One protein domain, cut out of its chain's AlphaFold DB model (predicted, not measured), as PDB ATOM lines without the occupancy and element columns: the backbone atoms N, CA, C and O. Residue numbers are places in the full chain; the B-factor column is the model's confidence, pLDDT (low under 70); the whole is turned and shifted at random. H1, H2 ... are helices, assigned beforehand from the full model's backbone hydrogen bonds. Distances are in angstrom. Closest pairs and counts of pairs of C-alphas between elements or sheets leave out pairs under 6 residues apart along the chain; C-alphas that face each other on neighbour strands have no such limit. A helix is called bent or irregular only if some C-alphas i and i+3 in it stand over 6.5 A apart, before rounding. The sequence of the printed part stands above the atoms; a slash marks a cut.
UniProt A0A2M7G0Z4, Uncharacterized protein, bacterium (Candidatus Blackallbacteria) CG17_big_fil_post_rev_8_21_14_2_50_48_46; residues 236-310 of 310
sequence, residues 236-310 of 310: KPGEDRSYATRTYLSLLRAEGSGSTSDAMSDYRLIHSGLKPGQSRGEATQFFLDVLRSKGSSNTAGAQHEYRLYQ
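What this domain is: This is residues 236 to 310 of the 310 residues of an uncharacterized protein of bacterium (Candidatus Blackallbacteria) CG17_big_fil_post_rev_8_21_14_2_50_48_46 (UniProt A0A2M7G0Z4). Picture two V-shaped pairs of helices stacked one on the other: H1 and H2 make the first V, H3 and H4 the second, with the arms of each V meeting near the link between them. Seen as a whole, this gives two layers, H1 side by side with H3 in one and H2 side by side with H4 in the other, and the helices of one layer cross those of the other at a steep angle; residues 236 to 242 stick out at one end. You have 75 printed residues, with four named helices in the order H1, H2, H3, H4 and no named strand, and the class is all helix. The whole is compact, with a radius of gyration of the C-alphas of 11.7 A, and the C-alphas span 34 by 27 by 16 A.

Where its parts are: Start at Lys 236, whose C-alpha is at (4.986, 110.306, 19.610), and go along residues 236 to 240 to reach the first helix. Find C-alpha 241 at (-0.465, 102.517, 19.974); here H1 begins, and it runs through residues 241 to 255, 21.2 A from first to last C-alpha. After four residues you come to H2, residues 260 to 272, 18.1 A long from first to last C-alpha. Seven residues further on, look for C-alpha 280 at (-0.225, 110.030, 28.891), where H3 begins; it covers residues 280 to 294 and is again 21.2 A long. After four more residues H4 takes residues 299 to 309, 15.7 A from first to last C-alpha, and its last C-alpha is at (-3.799, 122.562, 36.465). No helix is bent or irregular.

How they stand to each other: Look first at H2 and H3, the hub, which touch three other helices each. H1 and H2 touch, with the C-alphas of Leu 252 and Ala 263 closest at 4.9 A; they run opposite ways at a steep tilt of 54 degrees. H3 and H4 repeat this: they touch, the closest C-alphas being those of Leu 291 and Ala 302, 4.9 A apart, and they run opposite ways at a steep tilt of 58 degrees. Now compare H1 with H3: they touch and run the same way at a shallow tilt of 2 degrees, with the C-alphas of Thr 247 and Gly 281 closest at 6.4 A. H2 and H4 touch too, the same way at a shallow tilt of 7 degrees, and their closest C-alphas, those of Asp 262 and Thr 299, are 6.8 A apart. H2 touches H3 with residues 267 to 271 alone, at a steep tilt of 53 degrees and opposite ways; here the C-alphas of Ile 270 and Ala 283 are closest, at 6.3 A. H1 and H4 are close but not clearly touching, with the C-alphas of Glu 255 and Thr 299 closest at 7.5 A. The helix packing is part aligned and part crossed: of the five touching pairs, two are at a shallow tilt. In the backbones of H1, H2 and H3 you will find each O i to N i+4 pair within hydrogen-bond range; in H4 it is 6 of 7.

The domain as a whole: The two C-alphas farthest apart are those of Gly 238 and Gly 295, at 34.8 A, while the first and last printed C-alphas, of Lys 236 and Gln 310, are 19.5 A apart. Residues 236 to 242, of which 241 and 242 belong to H1, stand free. The printed part has no cut, and it ends at Gln 310, the chain's last residue. The links from H1 to H2 and from H3 to H4 are tight, the one from H2 to H3 is short, and there is no long link. The mean pLDDT of the printed part of this model is 89.1, and the one printed residue under 70 is Ser 257, in the link from H1 to H2.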
ATOM      1  N   LYS A 236       3.593 109.862  19.714       83.31
ATOM      2  CA  LYS A 236       4.986 110.306  19.610       83.31
ATOM      3  C   LYS A 236       5.843 109.203  18.966       83.31
ATOM      4  O   LYS A 236       5.490 108.026  19.058       83.31
ATOM      5  N   PRO A 237       6.987 109.535  18.336       77.50
ATOM      6  CA  PRO A 237       7.896 108.521  17.805       77.50
ATOM      7  C   PRO A 237       8.281 107.489  18.877       77.50
ATOM      8  O   PRO A 237       8.787 107.858  19.935       77.50
ATOM      9  N   GLY A 238       8.036 106.208  18.597       77.19
ATOM     10  CA  GLY A 238       8.306 105.100  19.521       77.19
ATOM     11  C   GLY A 238       7.235 104.858  20.593       77.19
ATOM     12  O   GLY A 238       7.414 103.962  21.413       77.19
ATOM     13  N   GLU A 239       6.135 105.616  20.606       84.50
ATOM     14  CA  GLU A 239       5.003 105.357  21.501       84.50
ATOM     15  C   GLU A 239       4.198 104.130  21.036       84.50
ATOM     16  O   GLU A 239       3.932 103.956  19.846       84.50
ATOM     17  N   ASP A 240       3.786 103.286  21.985       88.31
ATOM     18  CA  ASP A 240       2.934 102.125  21.718       88.31
ATOM     19  C   ASP A 240       1.473 102.554  21.516       88.31
ATOM     20  O   ASP A 240       0.812 103.052  22.437       88.31
ATOM     21  N   ARG A 241       0.943 102.291  20.318       93.62
ATOM     22  CA  ARG A 241      -0.465 102.517  19.974       93.62
ATOM     23  C   ARG A 241      -1.411 101.823  20.944       93.62
ATOM     24  O   ARG A 241      -2.409 102.415  21.333       93.62
ATOM     25  N   SER A 242      -1.089 100.612  21.389       93.75
ATOM     26  CA  SER A 242      -1.943  99.824  22.290       93.75
ATOM     27  C   SER A 242      -2.111 100.500  23.647       93.75
ATOM     28  O   SER A 242      -3.172 100.428  24.271       93.75
ATOM     29  N   TYR A 243      -1.070 101.176  24.130       93.00
ATOM     30  CA  TYR A 243      -1.155 101.988  25.336       93.00
ATOM     31  C   TYR A 243      -2.038 103.224  25.121       93.00
ATOM     32  O   TYR A 243      -2.953 103.464  25.911       93.00
ATOM     33  N   ALA A 244      -1.839 103.953  24.021       94.81
ATOM     34  CA  ALA A 244      -2.649 105.119  23.674       94.81
ATOM     35  C   ALA A 244      -4.141 104.765  23.489       94.81
ATOM     36  O   ALA A 244      -5.010 105.403  24.087       94.81
ATOM     37  N   THR A 245      -4.448 103.678  22.780       96.62
ATOM     38  CA  THR A 245      -5.810 103.149  22.633       96.62
ATOM     39  C   THR A 245      -6.433 102.811  23.983       96.62
ATOM     40  O   THR A 245      -7.568 103.198  24.242       96.62
ATOM     41  N   ARG A 246      -5.702 102.163  24.902       95.56
ATOM     42  CA  ARG A 246      -6.225 101.883  26.250       95.56
ATOM     43  C   ARG A 246      -6.554 103.154  27.030       95.56
ATOM     44  O   ARG A 246      -7.574 103.178  27.711       95.56
ATOM     45  N   THR A 247      -5.729 104.198  26.925       95.19
ATOM     46  CA  THR A 247      -6.028 105.483  27.582       95.19
ATOM     47  C   THR A 247      -7.273 106.152  27.001       95.19
ATOM     48  O   THR A 247      -8.095 106.645  27.769       95.19
ATOM     49  N   TYR A 248      -7.463 106.092  25.679       96.25
ATOM     50  CA  TYR A 248      -8.686 106.567  25.035       96.25
ATOM     51  C   TYR A 248      -9.917 105.785  25.509       96.25
ATOM     52  O   TYR A 248     -10.887 106.376  25.971       96.25
ATOM     53  N   LEU A 249      -9.845 104.452  25.510       95.31
ATOM     54  CA  LEU A 249     -10.940 103.593  25.966       95.31
ATOM     55  C   LEU A 249     -11.320 103.825  27.436       95.31
ATOM     56  O   LEU A 249     -12.454 103.557  27.827       95.31
ATOM     57  N   SER A 250     -10.397 104.289  28.282       94.62
ATOM     58  CA  SER A 250     -10.726 104.691  29.655       94.62
ATOM     59  C   SER A 250     -11.562 105.971  29.705       94.62
ATOM     60  O   SER A 250     -12.470 106.043  30.527       94.62
ATOM     61  N   LEU A 251     -11.290 106.942  28.827       94.38
ATOM     62  CA  LEU A 251     -12.101 108.158  28.692       94.38
ATOM     63  C   LEU A 251     -13.481 107.819  28.138       94.38
ATOM     64  O   LEU A 251     -14.477 108.173  28.755       94.38
ATOM     65  N   LEU A 252     -13.541 107.034  27.060       93.06
ATOM     66  CA  LEU A 252     -14.804 106.623  26.446       93.06
ATOM     67  C   LEU A 252     -15.739 105.932  27.450       93.06
ATOM     68  O   LEU A 252     -16.918 106.257  27.548       93.06
ATOM     69  N   ARG A 253     -15.204 105.024  28.276       91.69
ATOM     70  CA  ARG A 253     -15.992 104.381  29.343       91.69
ATOM     71  C   ARG A 253     -16.446 105.350  30.432       91.69
ATOM     72  O   ARG A 253     -17.484 105.104  31.040       91.69
ATOM     73  N   ALA A 254     -15.658 106.379  30.730       91.31
ATOM     74  CA  ALA A 254     -15.975 107.346  31.774       91.31
ATOM     75  C   ALA A 254     -17.036 108.360  31.327       91.31
ATOM     76  O   ALA A 254     -17.895 108.705  32.134       91.31
ATOM     77  N   GLU A 255     -17.005 108.770  30.058       87.81
ATOM     78  CA  GLU A 255     -18.003 109.649  29.430       87.81
ATOM     79  C   GLU A 255     -19.344 108.930  29.171       87.81
ATOM     80  O   GLU A 255     -20.409 109.551  29.145       87.81
ATOM     81  N   GLY A 256     -19.320 107.599  29.039       80.00
ATOM     82  CA  GLY A 256     -20.514 106.765  28.906       80.00
ATOM     83  C   GLY A 256     -20.948 106.511  27.458       80.00
ATOM     84  O   GLY A 256     -20.328 106.954  26.495       80.00
ATOM     85  N   SER A 257     -22.012 105.720  27.300       68.81
ATOM     86  CA  SER A 257     -22.501 105.280  25.988       68.81
ATOM     87  C   SER A 257     -23.000 106.454  25.140       68.81
ATOM     88  O   SER A 257     -23.898 107.173  25.580       68.81
ATOM     89  N   GLY A 258     -22.491 106.587  23.913       70.00
ATOM     90  CA  GLY A 258     -22.886 107.640  22.968       70.00
ATOM     91  C   GLY A 258     -22.148 108.972  23.142       70.00
ATOM     92  O   GLY A 258     -22.478 109.934  22.453       70.00
ATOM     93  N   SER A 259     -21.145 109.028  24.022       83.62
ATOM     94  CA  SER A 259     -20.348 110.229  24.309       83.62
ATOM     95  C   SER A 259     -18.995 110.232  23.578       83.62
ATOM     96  O   SER A 259     -18.006 110.778  24.066       83.62
ATOM     97  N   THR A 260     -18.924 109.626  22.389       90.06
ATOM     98  CA  THR A 260     -17.701 109.507  21.575       90.06
ATOM     99  C   THR A 260     -17.049 110.860  21.307       90.06
ATOM    100  O   THR A 260     -15.847 111.040  21.495       90.06
ATOM    101  N   SER A 261     -17.851 111.864  20.941       91.00
ATOM    102  CA  SER A 261     -17.357 113.226  20.701       91.00
ATOM    103  C   SER A 261     -16.692 113.832  21.943       91.00
ATOM    104  O   SER A 261     -15.667 114.509  21.817       91.00
ATOM    105  N   ASP A 262     -17.244 113.583  23.130       92.31
ATOM    106  CA  ASP A 262     -16.717 114.093  24.396       92.31
ATOM    107  C   ASP A 262     -15.406 113.391  24.752       92.31
ATOM    108  O   ASP A 262     -14.383 114.058  24.927       92.31
ATOM    109  N   ALA A 263     -15.371 112.057  24.670       94.12
ATOM    110  CA  ALA A 263     -14.159 111.272  24.891       94.12
ATOM    111  C   ALA A 263     -13.022 111.661  23.930       94.12
ATOM    112  O   ALA A 263     -11.860 111.786  24.331       94.12
ATOM    113  N   MET A 264     -13.339 111.905  22.654       95.00
ATOM    114  CA  MET A 264     -12.378 112.411  21.672       95.00
ATOM    115  C   MET A 264     -11.891 113.824  22.017       95.00
ATOM    116  O   MET A 264     -10.707 114.134  21.847       95.00
ATOM    117  N   SER A 265     -12.787 114.701  22.471       94.75
ATOM    118  CA  SER A 265     -12.448 116.063  22.893       94.75
ATOM    119  C   SER A 265     -11.494 116.049  24.088       94.75
ATOM    120  O   SER A 265     -10.442 116.696  24.052       94.75
ATOM    121  N   ASP A 266     -11.788 115.224  25.089       94.69
ATOM    122  CA  ASP A 266     -10.967 115.052  26.284       94.69
ATOM    123  C   ASP A 266      -9.604 114.473  25.952       94.69
ATOM    124  O   ASP A 266      -8.579 114.989  26.397       94.69
ATOM    125  N   TYR A 267      -9.562 113.449  25.104       95.81
ATOM    126  CA  TYR A 267      -8.308 112.847  24.676       95.81
ATOM    127  C   TYR A 267      -7.397 113.868  23.980       95.81
ATOM    128  O   TYR A 267      -6.196 113.934  24.266       95.81
ATOM    129  N   ARG A 268      -7.958 114.716  23.104       95.19
ATOM    130  CA  ARG A 268      -7.218 115.815  22.460       95.19
ATOM    131  C   ARG A 268      -6.762 116.862  23.470       95.19
ATOM    132  O   ARG A 268      -5.618 117.314  23.390       95.19
ATOM    133  N   LEU A 269      -7.621 117.245  24.414       94.38
ATOM    134  CA  LEU A 269      -7.281 118.202  25.466       94.38
ATOM    135  C   LEU A 269      -6.119 117.689  26.322       94.38
ATOM    136  O   LEU A 269      -5.131 118.396  26.514       94.38
ATOM    137  N   ILE A 270      -6.213 116.446  26.789       93.50
ATOM    138  CA  ILE A 270      -5.184 115.807  27.606       93.50
ATOM    139  C   ILE A 270      -3.868 115.767  26.843       93.50
ATOM    140  O   ILE A 270      -2.842 116.188  27.370       93.50
ATOM    141  N   HIS A 271      -3.906 115.301  25.593       90.69
ATOM    142  CA  HIS A 271      -2.705 115.113  24.794       90.69
ATOM    143  C   HIS A 271      -2.021 116.434  24.415       90.69
ATOM    144  O   HIS A 271      -0.798 116.538  24.514       90.69
ATOM    145  N   SER A 272      -2.793 117.448  24.017       90.69
ATOM    146  CA  SER A 272      -2.257 118.781  23.703       90.69
ATOM    147  C   SER A 272      -1.696 119.502  24.930       90.69
ATOM    148  O   SER A 272      -0.793 120.322  24.788       90.69
ATOM    149  N   GLY A 273      -2.186 119.165  26.126       88.19
ATOM    150  CA  GLY A 273      -1.698 119.687  27.400       88.19
ATOM    151  C   GLY A 273      -0.529 118.917  28.020       88.19
ATOM    152  O   GLY A 273      -0.102 119.283  29.107       88.19
ATOM    153  N   LEU A 274      -0.002 117.852  27.398       88.81
ATOM    154  CA  LEU A 274       1.073 117.061  28.012       88.81
ATOM    155  C   LEU A 274       2.361 117.876  28.185       88.81
ATOM    156  O   LEU A 274       2.983 118.304  27.207       88.81
ATOM    157  N   LYS A 275       2.829 117.988  29.430       86.31
ATOM    158  CA  LYS A 275       4.128 118.595  29.749       86.31
ATOM    159  C   LYS A 275       5.287 117.708  29.268       86.31
ATOM    160  O   LYS A 275       5.137 116.484  29.179       86.31
ATOM    161  N   PRO A 276       6.475 118.277  28.983       83.88
ATOM    162  CA  PRO A 276       7.667 117.479  28.706       83.88
ATOM    163  C   PRO A 276       7.935 116.476  29.837       83.88
ATOM    164  O   PRO A 276       8.024 116.857  30.999       83.88
ATOM    165  N   GLY A 277       8.042 115.190  29.496       83.44
ATOM    166  CA  GLY A 277       8.273 114.109  30.461       83.44
ATOM    167  C   GLY A 277       7.029 113.582  31.187       83.44
ATOM    168  O   GLY A 277       7.125 112.529  31.806       83.44
ATOM    169  N   GLN A 278       5.869 114.238  31.079       86.88
ATOM    170  CA  GLN A 278       4.619 113.721  31.641       86.88
ATOM    171  C   GLN A 278       4.100 112.547  30.804       86.88
ATOM    172  O   GLN A 278       4.042 112.628  29.569       86.88
ATOM    173  N   SER A 279       3.699 111.460  31.465       89.25
ATOM    174  CA  SER A 279       3.109 110.320  30.767       89.25
ATOM    175  C   SER A 279       1.641 110.577  30.410       89.25
ATOM    176  O   SER A 279       0.903 111.251  31.132       89.25
ATOM    177  N   ARG A 280       1.189 109.987  29.295       90.31
ATOM    178  CA  ARG A 280      -0.225 110.030  28.891       90.31
ATOM    179  C   ARG A 280      -1.128 109.447  29.976       90.31
ATOM    180  O   ARG A 280      -2.150 110.041  30.283       90.31
ATOM    181  N   GLY A 281      -0.731 108.324  30.574       91.81
ATOM    182  CA  GLY A 281      -1.514 107.664  31.616       91.81
ATOM    183  C   GLY A 281      -1.721 108.527  32.854       91.81
ATOM    184  O   GLY A 281      -2.845 108.598  33.336       91.81
ATOM    185  N   GLU A 282      -0.687 109.221  33.338       91.75
ATOM    186  CA  GLU A 282      -0.821 110.133  34.485       91.75
ATOM    187  C   GLU A 282      -1.780 111.285  34.177       91.75
ATOM    188  O   GLU A 282      -2.662 111.588  34.978       91.75
ATOM    189  N   ALA A 283      -1.646 111.903  33.001       93.44
ATOM    190  CA  ALA A 283      -2.508 113.005  32.589       93.44
ATOM    191  C   ALA A 283      -3.967 112.558  32.386       93.44
ATOM    192  O   ALA A 283      -4.893 113.235  32.830       93.44
ATOM    193  N   THR A 284      -4.176 111.386  31.776       95.31
ATOM    194  CA  THR A 284      -5.500 110.770  31.634       95.31
ATOM    195  C   THR A 284      -6.102 110.427  32.991       95.31
ATOM    196  O   THR A 284      -7.266 110.733  33.225       95.31
ATOM    197  N   GLN A 285      -5.333 109.831  33.903       94.50
ATOM    198  CA  GLN A 285      -5.829 109.474  35.230       94.50
ATOM    199  C   GLN A 285      -6.245 110.718  36.019       94.50
ATOM    200  O   GLN A 285      -7.333 110.736  36.590       94.50
ATOM    201  N   PHE A 286      -5.429 111.773  35.973       93.88
ATOM    202  CA  PHE A 286      -5.762 113.054  36.581       93.88
ATOM    203  C   PHE A 286      -7.063 113.635  36.009       93.88
ATOM    204  O   PHE A 286      -7.953 114.013  36.768       93.88
ATOM    205  N   PHE A 287      -7.225 113.641  34.681       95.00
ATOM    206  CA  PHE A 287      -8.474 114.080  34.055       95.00
ATOM    207  C   PHE A 287      -9.677 113.246  34.517       95.00
ATOM    208  O   PHE A 287     -10.712 113.799  34.873       95.00
ATOM    209  N   LEU A 288      -9.538 111.918  34.571       94.31
ATOM    210  CA  LEU A 288     -10.599 111.016  35.024       94.31
ATOM    211  C   LEU A 288     -10.989 111.243  36.489       94.31
ATOM    212  O   LEU A 288     -12.143 111.013  36.851       94.31
ATOM    213  N   ASP A 289     -10.047 111.642  37.345       93.75
ATOM    214  CA  ASP A 289     -10.331 112.008  38.736       93.75
ATOM    215  C   ASP A 289     -11.129 113.322  38.801       93.75
ATOM    216  O   ASP A 289     -12.135 113.401  39.514       93.75
ATOM    217  N   VAL A 290     -10.752 114.320  37.989       92.50
ATOM    218  CA  VAL A 290     -11.502 115.578  37.841       92.50
ATOM    219  C   VAL A 290     -12.917 115.305  37.327       92.50
ATOM    220  O   VAL A 290     -13.882 115.751  37.952       92.50
ATOM    221  N   LEU A 291     -13.070 114.523  36.257       91.44
ATOM    222  CA  LEU A 291     -14.367 114.158  35.687       91.44
ATOM    223  C   LEU A 291     -15.273 113.476  36.721       91.44
ATOM    224  O   LEU A 291     -16.414 113.889  36.926       91.44
ATOM    225  N   ARG A 292     -14.747 112.489  37.456       90.25
ATOM    226  CA  ARG A 292     -15.499 111.810  38.523       90.25
ATOM    227  C   ARG A 292     -15.935 112.763  39.635       90.25
ATOM    228  O   ARG A 292     -17.050 112.625  40.131       90.25
ATOM    229  N   SER A 293     -15.107 113.743  39.998       88.94
ATOM    230  CA  SER A 293     -15.462 114.744  41.015       88.94
ATOM    231  C   SER A 293     -16.584 115.699  40.577       88.94
ATOM    232  O   SER A 293     -17.312 116.215  41.423       88.94
ATOM    233  N   LYS A 294     -16.757 115.914  39.265       82.56
ATOM    234  CA  LYS A 294     -17.796 116.787  38.686       82.56
ATOM    235  C   LYS A 294     -19.092 116.063  38.326       82.56
ATOM    236  O   LYS A 294     -20.094 116.734  38.072       82.56
ATOM    237  N   GLY A 295     -19.063 114.734  38.311       78.31
ATOM    238  CA  GLY A 295     -20.088 113.891  37.707       78.31
ATOM    239  C   GLY A 295     -19.730 113.575  36.256       78.31
ATOM    240  O   GLY A 295     -19.337 114.460  35.500       78.31
ATOM    241  N   SER A 296     -19.886 112.307  35.869       70.50
ATOM    242  CA  SER A 296     -19.457 111.745  34.577       70.50
ATOM    243  C   SER A 296     -20.122 112.356  33.337       70.50
ATOM    244  O   SER A 296     -19.755 112.005  32.231       70.50
ATOM    245  N   SER A 297     -21.100 113.246  33.510       71.50
ATOM    246  CA  SER A 297     -21.774 113.984  32.435       71.50
ATOM    247  C   SER A 297     -21.364 115.461  32.354       71.50
ATOM    248  O   SER A 297     -21.956 116.229  31.598       71.50
ATOM    249  N   ASN A 298     -20.395 115.901  33.165       82.12
ATOM    250  CA  ASN A 298     -19.937 117.290  33.216       82.12
ATOM    251  C   ASN A 298     -18.562 117.462  32.552       82.12
ATOM    252  O   ASN A 298     -17.635 118.034  33.136       82.12
ATOM    253  N   THR A 299     -18.450 116.986  31.312       86.06
ATOM    254  CA  THR A 299     -17.255 117.055  30.461       86.06
ATOM    255  C   THR A 299     -16.714 118.481  30.387       86.06
ATOM    256  O   THR A 299     -15.550 118.736  30.679       86.06
ATOM    257  N   ALA A 300     -17.573 119.467  30.104       88.12
ATOM    258  CA  ALA A 300     -17.161 120.868  30.002       88.12
ATOM    259  C   ALA A 300     -16.551 121.409  31.311       88.12
ATOM    260  O   ALA A 300     -15.538 122.117  31.279       88.12
ATOM    261  N   GLY A 301     -17.136 121.060  32.462       87.44
ATOM    262  CA  GLY A 301     -16.610 121.428  33.775       87.44
ATOM    263  C   GLY A 301     -15.278 120.743  34.080       87.44
ATOM    264  O   GLY A 301     -14.358 121.397  34.575       87.44
ATOM    265  N   ALA A 302     -15.150 119.461  33.732       91.00
ATOM    266  CA  ALA A 302     -13.918 118.703  33.910       91.00
ATOM    267  C   ALA A 302     -12.779 119.242  33.034       91.00
ATOM    268  O   ALA A 302     -11.673 119.480  33.517       91.00
ATOM    269  N   GLN A 303     -13.067 119.545  31.768       92.06
ATOM    270  CA  GLN A 303     -12.132 120.182  30.846       92.06
ATOM    271  C   GLN A 303     -11.695 121.570  31.312       92.06
ATOM    272  O   GLN A 303     -10.526 121.927  31.171       92.06
ATOM    273  N   HIS A 304     -12.620 122.385  31.827       91.75
ATOM    274  CA  HIS A 304     -12.273 123.693  32.376       91.75
ATOM    275  C   HIS A 304     -11.297 123.555  33.544       91.75
ATOM    276  O   HIS A 304     -10.256 124.206  33.539       91.75
ATOM    277  N   GLU A 305     -11.594 122.674  34.498       90.88
ATOM    278  CA  GLU A 305     -10.739 122.469  35.662       90.88
ATOM    279  C   GLU A 305      -9.381 121.865  35.290       90.88
ATOM    280  O   GLU A 305      -8.356 122.369  35.736       90.88
ATOM    281  N   TYR A 306      -9.340 120.872  34.400       91.19
ATOM    282  CA  TYR A 306      -8.086 120.300  33.908       91.19
ATOM    283  C   TYR A 306      -7.148 121.366  33.326       91.19
ATOM    284  O   TYR A 306      -5.952 121.356  33.616       91.19
ATOM    285  N   ARG A 307      -7.683 122.328  32.557       91.62
ATOM    286  CA  ARG A 307      -6.895 123.439  31.991       91.62
ATOM    287  C   ARG A 307      -6.281 124.351  33.055       91.62
ATOM    288  O   ARG A 307      -5.268 124.970  32.766       91.62
ATOM    289  N   LEU A 308      -6.865 124.452  34.250       89.94
ATOM    290  CA  LEU A 308      -6.312 125.271  35.338       89.94
ATOM    291  C   LEU A 308      -5.084 124.630  36.002       89.94
ATOM    292  O   LEU A 308      -4.297 125.339  36.625       89.94
ATOM    293  N   TYR A 309      -4.918 123.311  35.878       83.38
ATOM    294  CA  TYR A 309      -3.799 122.562  36.465       83.38
ATOM    295  C   TYR A 309      -2.650 122.284  35.478       83.38
ATOM    296  O   TYR A 309      -1.605 121.750  35.878       83.38
ATOM    297  N   GLN A 310      -2.827 122.640  34.202       76.88
ATOM    298  CA  GLN A 310      -1.791 122.560  33.171       76.88
ATOM    299  C   GLN A 310      -0.918 123.812  33.169       76.88
ATOM    300  O   GLN A 310       0.314 123.638  33.330       76.88
TER     301      GLN A 310